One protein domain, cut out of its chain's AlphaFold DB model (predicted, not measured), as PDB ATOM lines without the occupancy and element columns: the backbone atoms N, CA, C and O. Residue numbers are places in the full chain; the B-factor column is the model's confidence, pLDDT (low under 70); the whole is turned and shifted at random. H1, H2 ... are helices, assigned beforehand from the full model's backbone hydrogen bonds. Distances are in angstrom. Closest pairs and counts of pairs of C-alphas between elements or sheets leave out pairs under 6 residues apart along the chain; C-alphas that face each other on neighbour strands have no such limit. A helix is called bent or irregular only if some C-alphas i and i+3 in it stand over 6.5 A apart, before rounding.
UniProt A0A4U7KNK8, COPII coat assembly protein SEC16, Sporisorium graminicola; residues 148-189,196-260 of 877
ATOM      1  N   THR A 148     143.043  64.217 113.104       88.56
ATOM      2  CA  THR A 148     143.075  63.937 114.549       88.56
ATOM      3  C   THR A 148     144.455  63.472 115.000       88.56
ATOM      4  O   THR A 148     144.932  62.395 114.641       88.56
ATOM      5  N   ASN A 149     145.083  64.269 115.862       85.69
ATOM      6  CA  ASN A 149     146.342  63.901 116.497       85.69
ATOM      7  C   ASN A 149     146.163  62.672 117.409       85.69
ATOM      8  O   ASN A 149     145.277  62.653 118.260       85.69
ATOM      9  N   GLY A 150     147.026  61.666 117.251       86.19
ATOM     10  CA  GLY A 150     146.980  60.418 118.022       86.19
ATOM     11  C   GLY A 150     145.970  59.368 117.537       86.19
ATOM     12  O   GLY A 150     145.935  58.283 118.113       86.19
ATOM     13  N   ALA A 151     145.188  59.639 116.483       91.00
ATOM     14  CA  ALA A 151     144.379  58.606 115.834       91.00
ATOM     15  C   ALA A 151     145.282  57.519 115.228       91.00
ATOM     16  O   ALA A 151     146.261  57.829 114.546       91.00
ATOM     17  N   ARG A 152     144.959  56.242 115.468       92.06
ATOM     18  CA  ARG A 152     145.750  55.106 114.958       92.06
ATOM     19  C   ARG A 152     145.390  54.719 113.526       92.06
ATOM     20  O   ARG A 152     146.263  54.281 112.787       92.06
ATOM     21  N   PHE A 153     144.128  54.902 113.141       92.44
ATOM     22  CA  PHE A 153     143.614  54.655 111.794       92.44
ATOM     23  C   PHE A 153     142.356  55.497 111.525       92.44
ATOM     24  O   PHE A 153     141.717  55.979 112.464       92.44
ATOM     25  N   THR A 154     142.012  55.666 110.242       92.31
ATOM     26  CA  THR A 154     140.837  56.438 109.776       92.31
ATOM     27  C   THR A 154     139.773  55.559 109.122       92.31
ATOM     28  O   THR A 154     138.587  55.773 109.351       92.31
ATOM     29  N   LEU A 155     140.190  54.556 108.347       92.56
ATOM     30  CA  LEU A 155     139.357  53.451 107.875       92.56
ATOM     31  C   LEU A 155     140.092  52.134 108.178       92.56
ATOM     32  O   LEU A 155     141.321  52.114 108.295       92.56
ATOM     33  N   LEU A 156     139.355  51.040 108.344       93.44
ATOM     34  CA  LEU A 156     139.921  49.695 108.469       93.44
ATOM     35  C   LEU A 156     140.599  49.261 107.158       93.44
ATOM     36  O   LEU A 156     140.272  49.767 106.091       93.44
ATOM     37  N   GLY A 157     141.596  48.376 107.256       89.25
ATOM     38  CA  GLY A 157     142.458  47.947 106.139       89.25
ATOM     39  C   GLY A 157     143.438  49.005 105.597       89.25
ATOM     40  O   GLY A 157     144.569  48.673 105.255       89.25
ATOM     41  N   LEU A 158     143.045  50.282 105.555       89.62
ATOM     42  CA  LEU A 158     143.708  51.303 104.737       89.62
ATOM     43  C   LEU A 158     144.774  52.143 105.462       89.62
ATOM     44  O   LEU A 158     144.553  52.661 106.557       89.62
ATOM     45  N   SER A 159     145.898  52.379 104.773       87.19
ATOM     46  CA  SER A 159     146.911  53.400 105.106       87.19
ATOM     47  C   SER A 159     146.292  54.774 105.369       87.19
ATOM     48  O   SER A 159     145.265  55.099 104.793       87.19
ATOM     49  N   SER A 160     146.940  55.651 106.144       85.25
ATOM     50  CA  SER A 160     146.432  57.020 106.352       85.25
ATOM     51  C   SER A 160     146.166  57.767 105.024       85.25
ATOM     52  O   SER A 160     146.998  57.682 104.113       85.25
ATOM     53  N   PRO A 161     145.100  58.595 104.916       82.75
ATOM     54  CA  PRO A 161     144.857  59.458 103.749       82.75
ATOM     55  C   PRO A 161     146.012  60.411 103.411       82.75
ATOM     56  O   PRO A 161     146.128  60.882 102.286       82.75
ATOM     57  N   LYS A 162     146.885  60.697 104.386       82.62
ATOM     58  CA  LYS A 162     148.116  61.486 104.204       82.62
ATOM     59  C   LYS A 162     149.229  60.725 103.467       82.62
ATOM     60  O   LYS A 162     150.210  61.341 103.066       82.62
ATOM     61  N   THR A 163     149.100  59.406 103.327       80.19
ATOM     62  CA  THR A 163     150.128  58.496 102.799       80.19
ATOM     63  C   THR A 163     149.768  57.938 101.419       80.19
ATOM     64  O   THR A 163     150.671  57.601 100.660       80.19
ATOM     65  N   SER A 164     148.480  57.846 101.066       76.69
ATOM     66  CA  SER A 164     148.037  57.329  99.764       76.69
ATOM     67  C   SER A 164     146.808  58.060  99.221       76.69
ATOM     68  O   SER A 164     145.805  58.202  99.915       76.69
ATOM     69  N   ALA A 165     146.862  58.447  97.943       71.25
ATOM     70  CA  ALA A 165     145.718  58.994  97.209       71.25
ATOM     71  C   ALA A 165     144.683  57.916  96.813       71.25
ATOM     72  O   ALA A 165     143.526  58.238  96.551       71.25
ATOM     73  N   THR A 166     145.068  56.634  96.817       71.62
ATOM     74  CA  THR A 166     144.191  55.484  96.516       71.62
ATOM     75  C   THR A 166     143.149  55.231  97.616       71.62
ATOM     76  O   THR A 166     142.218  54.464  97.409       71.62
ATOM     77  N   PHE A 167     143.251  55.909  98.768       75.06
ATOM     78  CA  PHE A 167     142.411  55.719  99.962       75.06
ATOM     79  C   PHE A 167     140.889  55.751  99.730       75.06
ATOM     80  O   PHE A 167     140.138  55.200 100.523       75.06
ATOM     81  N   VAL A 168     140.425  56.425  98.674       77.50
ATOM     82  CA  VAL A 168     138.992  56.576  98.345       77.50
ATOM     83  C   VAL A 168     138.586  55.720  97.126       77.50
ATOM     84  O   VAL A 168     137.418  55.672  96.756       77.50
ATOM     85  N   GLN A 169     139.545  55.039  96.490       79.69
ATOM     86  CA  GLN A 169     139.300  54.087  95.399       79.69
ATOM     87  C   GLN A 169     139.022  52.674  95.929       79.69
ATOM     88  O   GLN A 169     138.294  51.917  95.294       79.69
ATOM     89  N   ASP A 170     139.591  52.333  97.087       83.38
ATOM     90  CA  ASP A 170     139.325  51.079  97.785       83.38
ATOM     91  C   ASP A 170     138.017  51.183  98.589       83.38
ATOM     92  O   ASP A 170     137.907  51.947  99.555       83.38
ATOM     93  N   LEU A 171     137.009  50.427  98.154       89.19
ATOM     94  CA  LEU A 171     135.689  50.389  98.777       89.19
ATOM     95  C   LEU A 171     135.651  49.474 100.014       89.19
ATOM     96  O   LEU A 171     134.851  49.723 100.921       89.19
ATOM     97  N   ASP A 172     136.518  48.463 100.105       90.62
ATOM     98  CA  ASP A 172     136.487  47.475 101.187       90.62
ATOM     99  C   ASP A 172     136.839  48.131 102.526       90.62
ATOM    100  O   ASP A 172     136.197  47.859 103.541       90.62
ATOM    101  N   GLY A 173     137.771  49.088 102.537       90.88
ATOM    102  CA  GLY A 173     138.060  49.896 103.726       90.88
ATOM    103  C   GLY A 173     136.878  50.749 104.205       90.88
ATOM    104  O   GLY A 173     136.667  50.904 105.414       90.88
ATOM    105  N   ILE A 174     136.056  51.263 103.283       92.44
ATOM    106  CA  ILE A 174     134.831  52.011 103.615       92.44
ATOM    107  C   ILE A 174     133.789  51.049 104.204       92.44
ATOM    108  O   ILE A 174     133.277  51.301 105.296       92.44
ATOM    109  N   LEU A 175     133.534  49.921 103.533       93.62
ATOM    110  CA  LEU A 175     132.558  48.908 103.949       93.62
ATOM    111  C   LEU A 175     132.926  48.250 105.287       93.62
ATOM    112  O   LEU A 175     132.072  48.135 106.165       93.62
ATOM    113  N   MET A 176     134.193  47.886 105.504       93.75
ATOM    114  CA  MET A 176     134.665  47.362 106.792       93.75
ATOM    115  C   MET A 176     134.458  48.373 107.927       93.75
ATOM    116  O   MET A 176     134.067  47.993 109.032       93.75
ATOM    117  N   THR A 177     134.677  49.666 107.671       94.75
ATOM    118  CA  THR A 177     134.479  50.707 108.694       94.75
ATOM    119  C   THR A 177     132.996  51.019 108.924       94.75
ATOM    120  O   THR A 177     132.609  51.379 110.034       94.75
ATOM    121  N   GLU A 178     132.132  50.805 107.931       94.69
ATOM    122  CA  GLU A 178     130.678  50.807 108.115       94.69
ATOM    123  C   GLU A 178     130.188  49.601 108.932       94.69
ATOM    124  O   GLU A 178     129.358  49.774 109.825       94.69
ATOM    125  N   VAL A 179     130.750  48.406 108.727       95.56
ATOM    126  CA  VAL A 179     130.487  47.240 109.592       95.56
ATOM    127  C   VAL A 179     130.952  47.507 111.031       95.56
ATOM    128  O   VAL A 179     130.256  47.132 111.975       95.56
ATOM    129  N   LEU A 180     132.070  48.219 111.223       94.12
ATOM    130  CA  LEU A 180     132.515  48.683 112.541       94.12
ATOM    131  C   LEU A 180     131.539  49.694 113.168       94.12
ATOM    132  O   LEU A 180     131.200  49.554 114.343       94.12
ATOM    133  N   GLU A 181     131.077  50.693 112.413       94.25
ATOM    134  CA  GLU A 181     130.079  51.664 112.883       94.25
ATOM    135  C   GLU A 181     128.774  50.963 113.288       94.25
ATOM    136  O   GLU A 181     128.228  51.242 114.355       94.25
ATOM    137  N   PHE A 182     128.307  50.005 112.484       93.62
ATOM    138  CA  PHE A 182     127.144  49.182 112.801       93.62
ATOM    139  C   PHE A 182     127.361  48.374 114.088       93.62
ATOM    140  O   PHE A 182     126.522  48.424 114.985       93.62
ATOM    141  N   ALA A 183     128.505  47.698 114.233       93.31
ATOM    142  CA  ALA A 183     128.841  46.934 115.435       93.31
ATOM    143  C   ALA A 183     128.926  47.812 116.700       93.31
ATOM    144  O   ALA A 183     128.508  47.380 117.774       93.31
ATOM    145  N   GLN A 184     129.401  49.057 116.583       90.94
ATOM    146  CA  GLN A 184     129.365  50.044 117.670       90.94
ATOM    147  C   GLN A 184     127.928  50.508 117.972       90.94
ATOM    148  O   GLN A 184     127.557  50.626 119.140       90.94
ATOM    149  N   GLY A 185     127.090  50.682 116.946       90.62
ATOM    150  CA  GLY A 185     125.665  51.006 117.076       90.62
ATOM    151  C   GLY A 185     124.799  49.905 117.701       90.62
ATOM    152  O   GLY A 185     123.739  50.208 118.246       90.62
ATOM    153  N   LEU A 186     125.248  48.643 117.686       91.25
ATOM    154  CA  LEU A 186     124.581  47.538 118.387       91.25
ATOM    155  C   LEU A 186     124.743  47.592 119.918       91.25
ATOM    156  O   LEU A 186     124.016  46.893 120.625       91.25
ATOM    157  N   VAL A 187     125.676  48.392 120.451       87.88
ATOM    158  CA  VAL A 187     125.915  48.490 121.899       87.88
ATOM    159  C   VAL A 187     124.762  49.255 122.569       87.88
ATOM    160  O   VAL A 187     124.577  50.442 122.288       87.88
ATOM    161  N   PRO A 188     123.978  48.638 123.480       84.69
ATOM    162  CA  PRO A 188     122.807  49.297 124.051       84.69
ATOM    163  C   PRO A 188     123.175  50.527 124.887       84.69
ATOM    164  O   PRO A 188     123.978  50.439 125.819       84.69
ATOM    165  N   ALA A 189     122.534  51.661 124.599       83.94
ATOM    166  CA  ALA A 189     122.729  52.898 125.348       83.94
ATOM    167  C   ALA A 189     122.393  52.704 126.840       83.94
ATOM    168  O   ALA A 189     121.258  52.396 127.220       83.94
ATOM    169  N   PHE A 196     124.660  55.865 120.417       88.88
ATOM    170  CA  PHE A 196     125.848  55.986 119.572       88.88
ATOM    171  C   PHE A 196     125.511  56.756 118.276       88.88
ATOM    172  O   PHE A 196     124.667  56.288 117.508       88.88
ATOM    173  N   PRO A 197     126.145  57.915 118.003       85.25
ATOM    174  CA  PRO A 197     125.695  58.832 116.953       85.25
ATOM    175  C   PRO A 197     126.244  58.512 115.552       85.25
ATOM    176  O   PRO A 197     126.021  59.293 114.627       85.25
ATOM    177  N   GLY A 198     126.978  57.407 115.391       90.00
ATOM    178  CA  GLY A 198     127.796  57.116 114.209       90.00
ATOM    179  C   GLY A 198     129.229  57.652 114.327       90.00
ATOM    180  O   GLY A 198     129.567  58.398 115.251       90.00
ATOM    181  N   ILE A 199     130.085  57.266 113.382       92.50
ATOM    182  CA  ILE A 199     131.482  57.698 113.279       92.50
ATOM    183  C   ILE A 199     131.514  58.988 112.436       92.50
ATOM    184  O   ILE A 199     131.290  58.928 111.225       92.50
ATOM    185  N   PRO A 200     131.808  60.177 113.000       90.69
ATOM    186  CA  PRO A 200     131.569  61.429 112.274       90.69
ATOM    187  C   PRO A 200     132.493  61.624 111.061       90.69
ATOM    188  O   PRO A 200     132.077  62.180 110.049       90.69
ATOM    189  N   HIS A 201     133.732  61.125 111.137       91.50
ATOM    190  CA  HIS A 201     134.693  61.178 110.030       91.50
ATOM    191  C   HIS A 201     134.406  60.157 108.918       91.50
ATOM    192  O   HIS A 201     134.880  60.333 107.800       91.50
ATOM    193  N   LEU A 202     133.595  59.125 109.185       92.94
ATOM    194  CA  LEU A 202     133.203  58.125 108.186       92.94
ATOM    195  C   LEU A 202     132.215  58.697 107.151       92.94
ATOM    196  O   LEU A 202     132.189  58.258 106.000       92.94
ATOM    197  N   GLN A 203     131.425  59.707 107.533       93.19
ATOM    198  CA  GLN A 203     130.292  60.194 106.736       93.19
ATOM    199  C   GLN A 203     130.701  60.807 105.386       93.19
ATOM    200  O   GLN A 203     129.938  60.732 104.424       93.19
ATOM    201  N   ALA A 204     131.915  61.359 105.281       91.75
ATOM    202  CA  ALA A 204     132.454  61.849 104.012       91.75
ATOM    203  C   ALA A 204     132.739  60.708 103.020       91.75
ATOM    204  O   ALA A 204     132.401  60.817 101.844       91.75
ATOM    205  N   TYR A 205     133.286  59.585 103.493       92.25
ATOM    206  CA  TYR A 205     133.558  58.412 102.658       92.25
ATOM    207  C   TYR A 205     132.259  57.698 102.254       92.25
ATOM    208  O   TYR A 205     132.103  57.318 101.094       92.25
ATOM    209  N   LYS A 206     131.269  57.632 103.159       94.12
ATOM    210  CA  LYS A 206     129.911  57.174 102.812       94.12
ATOM    211  C   LYS A 206     129.240  58.035 101.746       94.12
ATOM    212  O   LYS A 206     128.506  57.493 100.928       94.12
ATOM    213  N   LEU A 207     129.487  59.348 101.716       94.06
ATOM    214  CA  LEU A 207     128.950  60.200 100.653       94.06
ATOM    215  C   LEU A 207     129.565  59.863  99.286       94.06
ATOM    216  O   LEU A 207     128.838  59.848  98.297       94.06
ATOM    217  N   VAL A 208     130.861  59.542  99.220       92.75
ATOM    218  CA  VAL A 208     131.492  59.096  97.964       92.75
ATOM    219  C   VAL A 208     130.919  57.752  97.508       92.75
ATOM    220  O   VAL A 208     130.569  57.608  96.339       92.75
ATOM    221  N   TYR A 209     130.716  56.796  98.418       93.81
ATOM    222  CA  TYR A 209     130.049  55.536  98.067       93.81
ATOM    223  C   TYR A 209     128.586  55.753  97.630       93.81
ATOM    224  O   TYR A 209     128.127  55.148  96.664       93.81
ATOM    225  N   ALA A 210     127.862  56.688  98.252       95.12
ATOM    226  CA  ALA A 210     126.517  57.072  97.820       95.12
ATOM    227  C   ALA A 210     126.490  57.701  96.413       95.12
ATOM    228  O   ALA A 210     125.510  57.512  95.693       95.12
ATOM    229  N   GLN A 211     127.546  58.417  96.009       93.81
ATOM    230  CA  GLN A 211     127.713  58.914  94.636       93.81
ATOM    231  C   GLN A 211     127.949  57.752  93.664       93.81
ATOM    232  O   GLN A 211     127.199  57.621  92.705       93.81
ATOM    233  N   GLN A 212     128.875  56.835  93.973       93.56
ATOM    234  CA  GLN A 212     129.114  55.632  93.160       93.56
ATOM    235  C   GLN A 212     127.838  54.788  92.981       93.56
ATOM    236  O   GLN A 212     127.539  54.339  91.879       93.56
ATOM    237  N   LEU A 213     127.036  54.616  94.039       94.06
ATOM    238  CA  LEU A 213     125.734  53.943  93.959       94.06
ATOM    239  C   LEU A 213     124.728  54.710  93.086       94.06
ATOM    240  O   LEU A 213     123.952  54.084  92.370       94.06
ATOM    241  N   ALA A 214     124.728  56.043  93.116       94.56
ATOM    242  CA  ALA A 214     123.880  56.845  92.235       94.56
ATOM    243  C   ALA A 214     124.284  56.692  90.758       94.56
ATOM    244  O   ALA A 214     123.415  56.503  89.908       94.56
ATOM    245  N   ASP A 215     125.589  56.707  90.473       93.12
ATOM    246  CA  ASP A 215     126.152  56.556  89.127       93.12
ATOM    247  C   ASP A 215     125.925  55.138  88.560       93.12
ATOM    248  O   ASP A 215     125.706  54.973  87.362       93.12
ATOM    249  N   LEU A 216     125.877  54.118  89.428       94.38
ATOM    250  CA  LEU A 216     125.476  52.739  89.102       94.38
ATOM    251  C   LEU A 216     123.950  52.546  88.951       94.38
ATOM    252  O   LEU A 216     123.495  51.428  88.715       94.38
ATOM    253  N   GLY A 217     123.137  53.597  89.110       92.62
ATOM    254  CA  GLY A 217     121.671  53.523  89.021       92.62
ATOM    255  C   GLY A 217     120.970  52.958  90.266       92.62
ATOM    256  O   GLY A 217     119.743  52.863  90.296       92.62
ATOM    257  N   GLU A 218     121.709  52.655  91.336       93.50
ATOM    258  CA  GLU A 218     121.223  52.138  92.625       93.50
ATOM    259  C   GLU A 218     120.622  53.256  93.506       93.50
ATOM    260  O   GLU A 218     120.910  53.397  94.700       93.50
ATOM    261  N   VAL A 219     119.738  54.061  92.904       91.06
ATOM    262  CA  VAL A 219     119.100  55.265  93.472       91.06
ATOM    263  C   VAL A 219     118.497  54.999  94.855       91.06
ATOM    264  O   VAL A 219     118.686  55.786  95.785       91.06
ATOM    265  N   GLY A 220     117.826  53.855  95.027       90.75
ATOM    266  CA  GLY A 220     117.207  53.459  96.296       90.75
ATOM    267  C   GLY A 220     118.201  53.115  97.414       90.75
ATOM    268  O   GLY A 220     117.857  53.251  98.589       90.75
ATOM    269  N   LYS A 221     119.436  52.707  97.083       93.69
ATOM    270  CA  LYS A 221     120.530  52.545  98.057       93.69
ATOM    271  C   LYS A 221     121.165  53.902  98.355       93.69
ATOM    272  O   LYS A 221     121.272  54.273  99.522       93.69
ATOM    273  N   ALA A 222     121.491  54.678  97.321       94.75
ATOM    274  CA  ALA A 222     122.088  56.008  97.445       94.75
ATOM    275  C   ALA A 222     121.235  56.977  98.298       94.75
ATOM    276  O   ALA A 222     121.776  57.699  99.139       94.75
ATOM    277  N   GLN A 223     119.901  56.940  98.172       91.56
ATOM    278  CA  GLN A 223     119.003  57.740  99.018       91.56
ATOM    279  C   GLN A 223     119.105  57.344 100.502       91.56
ATOM    280  O   GLN A 223     119.187  58.220 101.361       91.56
ATOM    281  N   ARG A 224     119.165  56.041 100.819       93.44
ATOM    282  CA  ARG A 224     119.309  55.562 102.209       93.44
ATOM    283  C   ARG A 224     120.629  56.011 102.835       93.44
ATOM    284  O   ARG A 224     120.636  56.375 104.007       93.44
ATOM    285  N   TYR A 225     121.719  56.062 102.064       95.06
ATOM    286  CA  TYR A 225     122.973  56.661 102.536       95.06
ATOM    287  C   TYR A 225     122.823  58.156 102.829       95.06
ATOM    288  O   TYR A 225     123.253  58.606 103.890       95.06
ATOM    289  N   CYS A 226     122.153  58.921 101.958       93.62
ATOM    290  CA  CYS A 226     121.866  60.337 102.219       93.62
ATOM    291  C   CYS A 226     121.048  60.528 103.512       93.62
ATOM    292  O   CYS A 226     121.350  61.417 104.307       93.62
ATOM    293  N   GLU A 227     120.055  59.668 103.760       91.31
ATOM    294  CA  GLU A 227     119.249  59.662 104.989       91.31
ATOM    295  C   GLU A 227     120.054  59.278 106.239       91.31
ATOM    296  O   GLU A 227     119.860  59.889 107.293       91.31
ATOM    297  N   ALA A 228     120.961  58.303 106.146       91.88
ATOM    298  CA  ALA A 228     121.825  57.885 107.250       91.88
ATOM    299  C   ALA A 228     122.856  58.969 107.617       91.88
ATOM    300  O   ALA A 228     122.975  59.335 108.788       91.88
ATOM    301  N   ILE A 229     123.522  59.556 106.616       92.38
ATOM    302  CA  ILE A 229     124.473  60.667 106.782       92.38
ATOM    303  C   ILE A 229     123.777  61.863 107.449       92.38
ATOM    304  O   ILE A 229     124.273  62.403 108.440       92.38
ATOM    305  N   ALA A 230     122.584  62.238 106.974       89.06
ATOM    306  CA  ALA A 230     121.792  63.321 107.557       89.06
ATOM    307  C   ALA A 230     121.425  63.067 109.035       89.06
ATOM    308  O   ALA A 230     121.396  63.996 109.846       89.06
ATOM    309  N   GLN A 231     121.164  61.810 109.408       88.00
ATOM    310  CA  GLN A 231     120.867  61.419 110.788       88.00
ATOM    311  C   GLN A 231     122.107  61.453 111.690       88.00
ATOM    312  O   GLN A 231     122.016  62.017 112.783       88.00
ATOM    313  N   CYS A 232     123.250  60.931 111.233       89.75
ATOM    314  CA  CYS A 232     124.524  60.995 111.955       89.75
ATOM    315  C   CYS A 232     124.927  62.454 112.224       89.75
ATOM    316  O   CYS A 232     125.042  62.877 113.377       89.75
ATOM    317  N   LEU A 233     125.003  63.285 111.178       86.62
ATOM    318  CA  LEU A 233     125.386  64.698 111.301       86.62
ATOM    319  C   LEU A 233     124.429  65.498 112.209       86.62
ATOM    320  O   LEU A 233     124.850  66.434 112.888       86.62
ATOM    321  N   LYS A 234     123.146  65.109 112.297       85.25
ATOM    322  CA  LYS A 234     122.156  65.734 113.197       85.25
ATOM    323  C   LYS A 234     122.393  65.397 114.676       85.25
ATOM    324  O   LYS A 234     121.948  66.157 115.545       85.25
ATOM    325  N   GLN A 235     123.077  64.297 114.972       84.25
ATOM    326  CA  GLN A 235     123.452  63.880 116.324       84.25
ATOM    327  C   GLN A 235     124.855  64.391 116.700       84.25
ATOM    328  O   GLN A 235     125.064  64.833 117.830       84.25
ATOM    329  N   CYS A 236     125.779  64.467 115.738       81.00
ATOM    330  CA  CYS A 236     127.160  64.942 115.888       81.00
ATOM    331  C   CYS A 236     127.306  66.480 116.026       81.00
ATOM    332  O   CYS A 236     128.133  67.098 115.358       81.00
ATOM    333  N   LYS A 237     126.526  67.101 116.927       68.81
ATOM    334  CA  LYS A 237     126.315  68.563 117.083       68.81
ATOM    335  C   LYS A 237     127.577  69.446 117.175       68.81
ATOM    336  O   LYS A 237     127.470  70.629 116.884       68.81
ATOM    337  N   SER A 238     128.714  68.910 117.628       68.88
ATOM    338  CA  SER A 238     129.972  69.647 117.873       68.88
ATOM    339  C   SER A 238     131.190  68.900 117.296       68.88
ATOM    340  O   SER A 238     132.269  68.843 117.879       68.88
ATOM    341  N   SER A 239     130.996  68.209 116.172       81.12
ATOM    342  CA  SER A 239     132.065  67.432 115.545       81.12
ATOM    343  C   SER A 239     132.904  68.295 114.593       81.12
ATOM    344  O   SER A 239     132.312  68.960 113.743       81.12
ATOM    345  N   PRO A 240     134.254  68.240 114.631       82.19
ATOM    346  CA  PRO A 240     135.098  68.977 113.680       82.19
ATOM    347  C   PRO A 240     134.887  68.528 112.221       82.19
ATOM    348  O   PRO A 240     135.191  69.268 111.289       82.19
ATOM    349  N   TYR A 241     134.303  67.344 112.021       85.12
ATOM    350  CA  TYR A 241     133.967  66.769 110.717       85.12
ATOM    351  C   TYR A 241     132.673  67.326 110.095       85.12
ATOM    352  O   TYR A 241     132.359  67.008 108.946       85.12
ATOM    353  N   LEU A 242     131.912  68.163 110.812       84.75
ATOM    354  CA  LEU A 242     130.706  68.810 110.288       84.75
ATOM    355  C   LEU A 242     131.088  69.972 109.353       84.75
ATOM    356  O   LEU A 242     131.148  71.128 109.763       84.75
ATOM    357  N   HIS A 243     131.370  69.656 108.089       85.06
ATOM    358  CA  HIS A 243     131.870  70.620 107.105       85.06
ATOM    359  C   HIS A 243     130.781  71.111 106.133       85.06
ATOM    360  O   HIS A 243     129.933  70.330 105.701       85.06
ATOM    361  N   SER A 244     130.849  72.385 105.717       85.94
ATOM    362  CA  SER A 244     129.885  72.990 104.770       85.94
ATOM    363  C   SER A 244     129.762  72.181 103.477       85.94
ATOM    364  O   SER A 244     128.668  71.841 103.035       85.94
ATOM    365  N   THR A 245     130.912  71.806 102.909       90.81
ATOM    366  CA  THR A 245     131.018  71.035 101.665       90.81
ATOM    367  C   THR A 245     130.308  69.688 101.763       90.81
ATOM    368  O   THR A 245     129.625  69.305 100.819       90.81
ATOM    369  N   LEU A 246     130.414  69.008 102.912       90.31
ATOM    370  CA  LEU A 246     129.755  67.725 103.153       90.31
ATOM    371  C   LEU A 246     128.233  67.891 103.118       90.31
ATOM    372  O   LEU A 246     127.571  67.206 102.345       90.31
ATOM    373  N   LEU A 247     127.702  68.850 103.890       89.56
ATOM    374  CA  LEU A 247     126.268  69.163 103.947       89.56
ATOM    375  C   LEU A 247     125.708  69.581 102.580       89.56
ATOM    376  O   LEU A 247     124.618  69.153 102.196       89.56
ATOM    377  N   LEU A 248     126.452  70.403 101.836       90.69
ATOM    378  CA  LEU A 248     126.055  70.867 100.511       90.69
ATOM    379  C   LEU A 248     126.033  69.719  99.495       90.69
ATOM    380  O   LEU A 248     125.061  69.584  98.756       90.69
ATOM    381  N   GLN A 249     127.069  68.877  99.463       93.00
ATOM    382  CA  GLN A 249     127.152  67.756  98.525       93.00
ATOM    383  C   GLN A 249     126.135  66.651  98.847       93.00
ATOM    384  O   GLN A 249     125.550  66.091  97.922       93.00
ATOM    385  N   SER A 250     125.854  66.364 100.124       91.75
ATOM    386  CA  SER A 250     124.813  65.400 100.508       91.75
ATOM    387  C   SER A 250     123.401  65.909 100.204       91.75
ATOM    388  O   SER A 250     122.563  65.131  99.746       91.75
ATOM    389  N   LYS A 251     123.145  67.215 100.374       89.62
ATOM    390  CA  LYS A 251     121.896  67.868  99.947       89.62
ATOM    391  C   LYS A 251     121.746  67.819  98.420       89.62
ATOM    392  O   LYS A 251     120.740  67.323  97.930       89.62
ATOM    393  N   GLN A 252     122.784  68.198  97.668       92.25
ATOM    394  CA  GLN A 252     122.793  68.124  96.199       92.25
ATOM    395  C   GLN A 252     122.598  66.698  95.661       92.25
ATOM    396  O   GLN A 252     121.881  66.520  94.678       92.25
ATOM    397  N   LEU A 253     123.213  65.682  96.277       92.94
ATOM    398  CA  LEU A 253     123.011  64.284  95.889       92.94
ATOM    399  C   LEU A 253     121.572  63.837  96.176       92.94
ATOM    400  O   LEU A 253     120.918  63.296  95.287       92.94
ATOM    401  N   SER A 254     121.060  64.133  97.375       91.38
ATOM    402  CA  SER A 254     119.662  63.900  97.753       91.38
ATOM    403  C   SER A 254     118.695  64.527  96.741       91.38
ATOM    404  O   SER A 254     117.823  63.836  96.218       91.38
ATOM    405  N   ASP A 255     118.874  65.804  96.396       89.19
ATOM    406  CA  ASP A 255     118.010  66.520  95.451       89.19
ATOM    407  C   ASP A 255     118.089  65.946  94.025       89.19
ATOM    408  O   ASP A 255     117.065  65.849  93.346       89.19
ATOM    409  N   ARG A 256     119.273  65.497  93.577       90.06
ATOM    410  CA  ARG A 256     119.449  64.804  92.287       90.06
ATOM    411  C   ARG A 256     118.720  63.462  92.257       90.06
ATOM    412  O   ARG A 256     117.946  63.233  91.334       90.06
ATOM    413  N   LEU A 257     118.907  62.611  93.267       87.69
ATOM    414  CA  LEU A 257     118.232  61.310  93.388       87.69
ATOM    415  C   LEU A 257     116.700  61.462  93.413       87.69
ATOM    416  O   LEU A 257     115.972  60.703  92.781       87.69
ATOM    417  N   VAL A 258     116.218  62.494  94.108       83.25
ATOM    418  CA  VAL A 258     114.796  62.819  94.296       83.25
ATOM    419  C   VAL A 258     114.184  63.571  93.095       83.25
ATOM    420  O   VAL A 258     112.953  63.658  92.973       83.25
ATOM    421  N   GLY A 259     115.022  64.116  92.208       71.62
ATOM    422  CA  GLY A 259     114.650  64.742  90.936       71.62
ATOM    423  C   GLY A 259     114.789  63.826  89.713       71.62
ATOM    424  O   GLY A 259     114.129  64.073  88.703       71.62
ATOM    425  N   ALA A 260     115.604  62.773  89.796       61.97
ATOM    426  CA  ALA A 260     115.841  61.835  88.707       61.97
ATOM    427  C   ALA A 260     114.562  61.052  88.337       61.97
ATOM    428  O   ALA A 260     113.884  60.520  89.229       61.97
TER     429      ALA A 260
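What this domain is: This is residues 148 to 189 and 196 to 260 of the 877 residues of the protein "COPII coat assembly protein SEC16" of Sporisorium graminicola (UniProt A0A4U7KNK8). H4, the longest helix, packs side by side with H3 and H5 in a three-helix bundle, triangular in section, while H2 stands at a steep tilt off one side of it. The winding stretch of residues 148 to 164 lies at the end of the longest axis away from the end of H5, and the short helix H1 follows it before H2. The printed part has 107 residues with five named helices, in the order H1, H2, H3, H4, H5, and no named strand; the class is all helix. The whole is compact, with a radius of gyration of the C-alphas of 13.9 A and spans of 42 by 34 by 26 A.

How they stand to each other: H4, residues 219 to 235, touches H3, residues 203 to 215, opposite ways at a shallow tilt of 16 degrees; their closest C-alphas, those of Ala 210 and Ala 222, are 4.6 A apart. H4 also touches H5, residues 244 to 259, opposite ways at a shallow tilt of 34.5 degrees, only just short of steep. Their closest C-alphas are those of Cys 226 and Ser 250, 6.1 A apart, and H5 touches H4 with residues 250 to 257 alone. H3 and H5 touch and run the same way at a shallow tilt of 27 degrees, closest at the C-alphas of Ala 204 and Leu 246, 6.5 A apart. H3, H4 and H5 form an up and down bundle, each helix running against the one before it; H3 and H4 are a hairpin, as are H4 and H5. H2, residues 171 to 185, only just touches H3, with 3 pairs of C-alphas within 8 A, through residues 171 to 174 alone and residues 205 to 209 of H3. Their closest C-alphas, those of Ile 174 and Tyr 205, are 6.6 A apart, and they run opposite ways at a steep tilt of 55 degrees. Packing is mostly aligned, with 3 of 4 touching pairs at a shallow tilt. H1, residues 165 to 168, is close to H3 but not clearly touching, closest at the C-alphas of Val 168 and Tyr 205, 7.2 A apart. H1 and H2 meet only through their link. H1 and H2 are each apart from H4 and H5. In H2, H3 and H5 every O i to N i+4 pair is within hydrogen-bond range, in H4 12 of 13 are, and H1 is too short for such a pair.

Where its parts are: H4 runs 24.8 A from C-alpha 219 at (119.100, 55.265, 93.472) to C-alpha 235. H5 spans 22.2 A and ends at C-alpha 259, at (114.650, 64.742, 90.936). H3 spans 18.5 A and H2 20.9 A. H1 begins at C-alpha 165, at (145.718, 58.994, 97.209), and is irregular, with C-alphas 165 and 168 7.2 A apart.

The domain as a whole: The two C-alphas farthest apart, those of Gly 150 and Ala 260, are 42.8 A apart. Residues 190 to 195 are not printed, and C-alphas 189 and 196 are 7.3 A apart across the cut, which lies in the link from H2 to H3. Of the links that are printed whole, H1 to H2 and H3 to H4 are tight and H4 to H5 is short. The mean pLDDT of the printed part is 88.6; residues 237 to 238 and residue 260 are under 70.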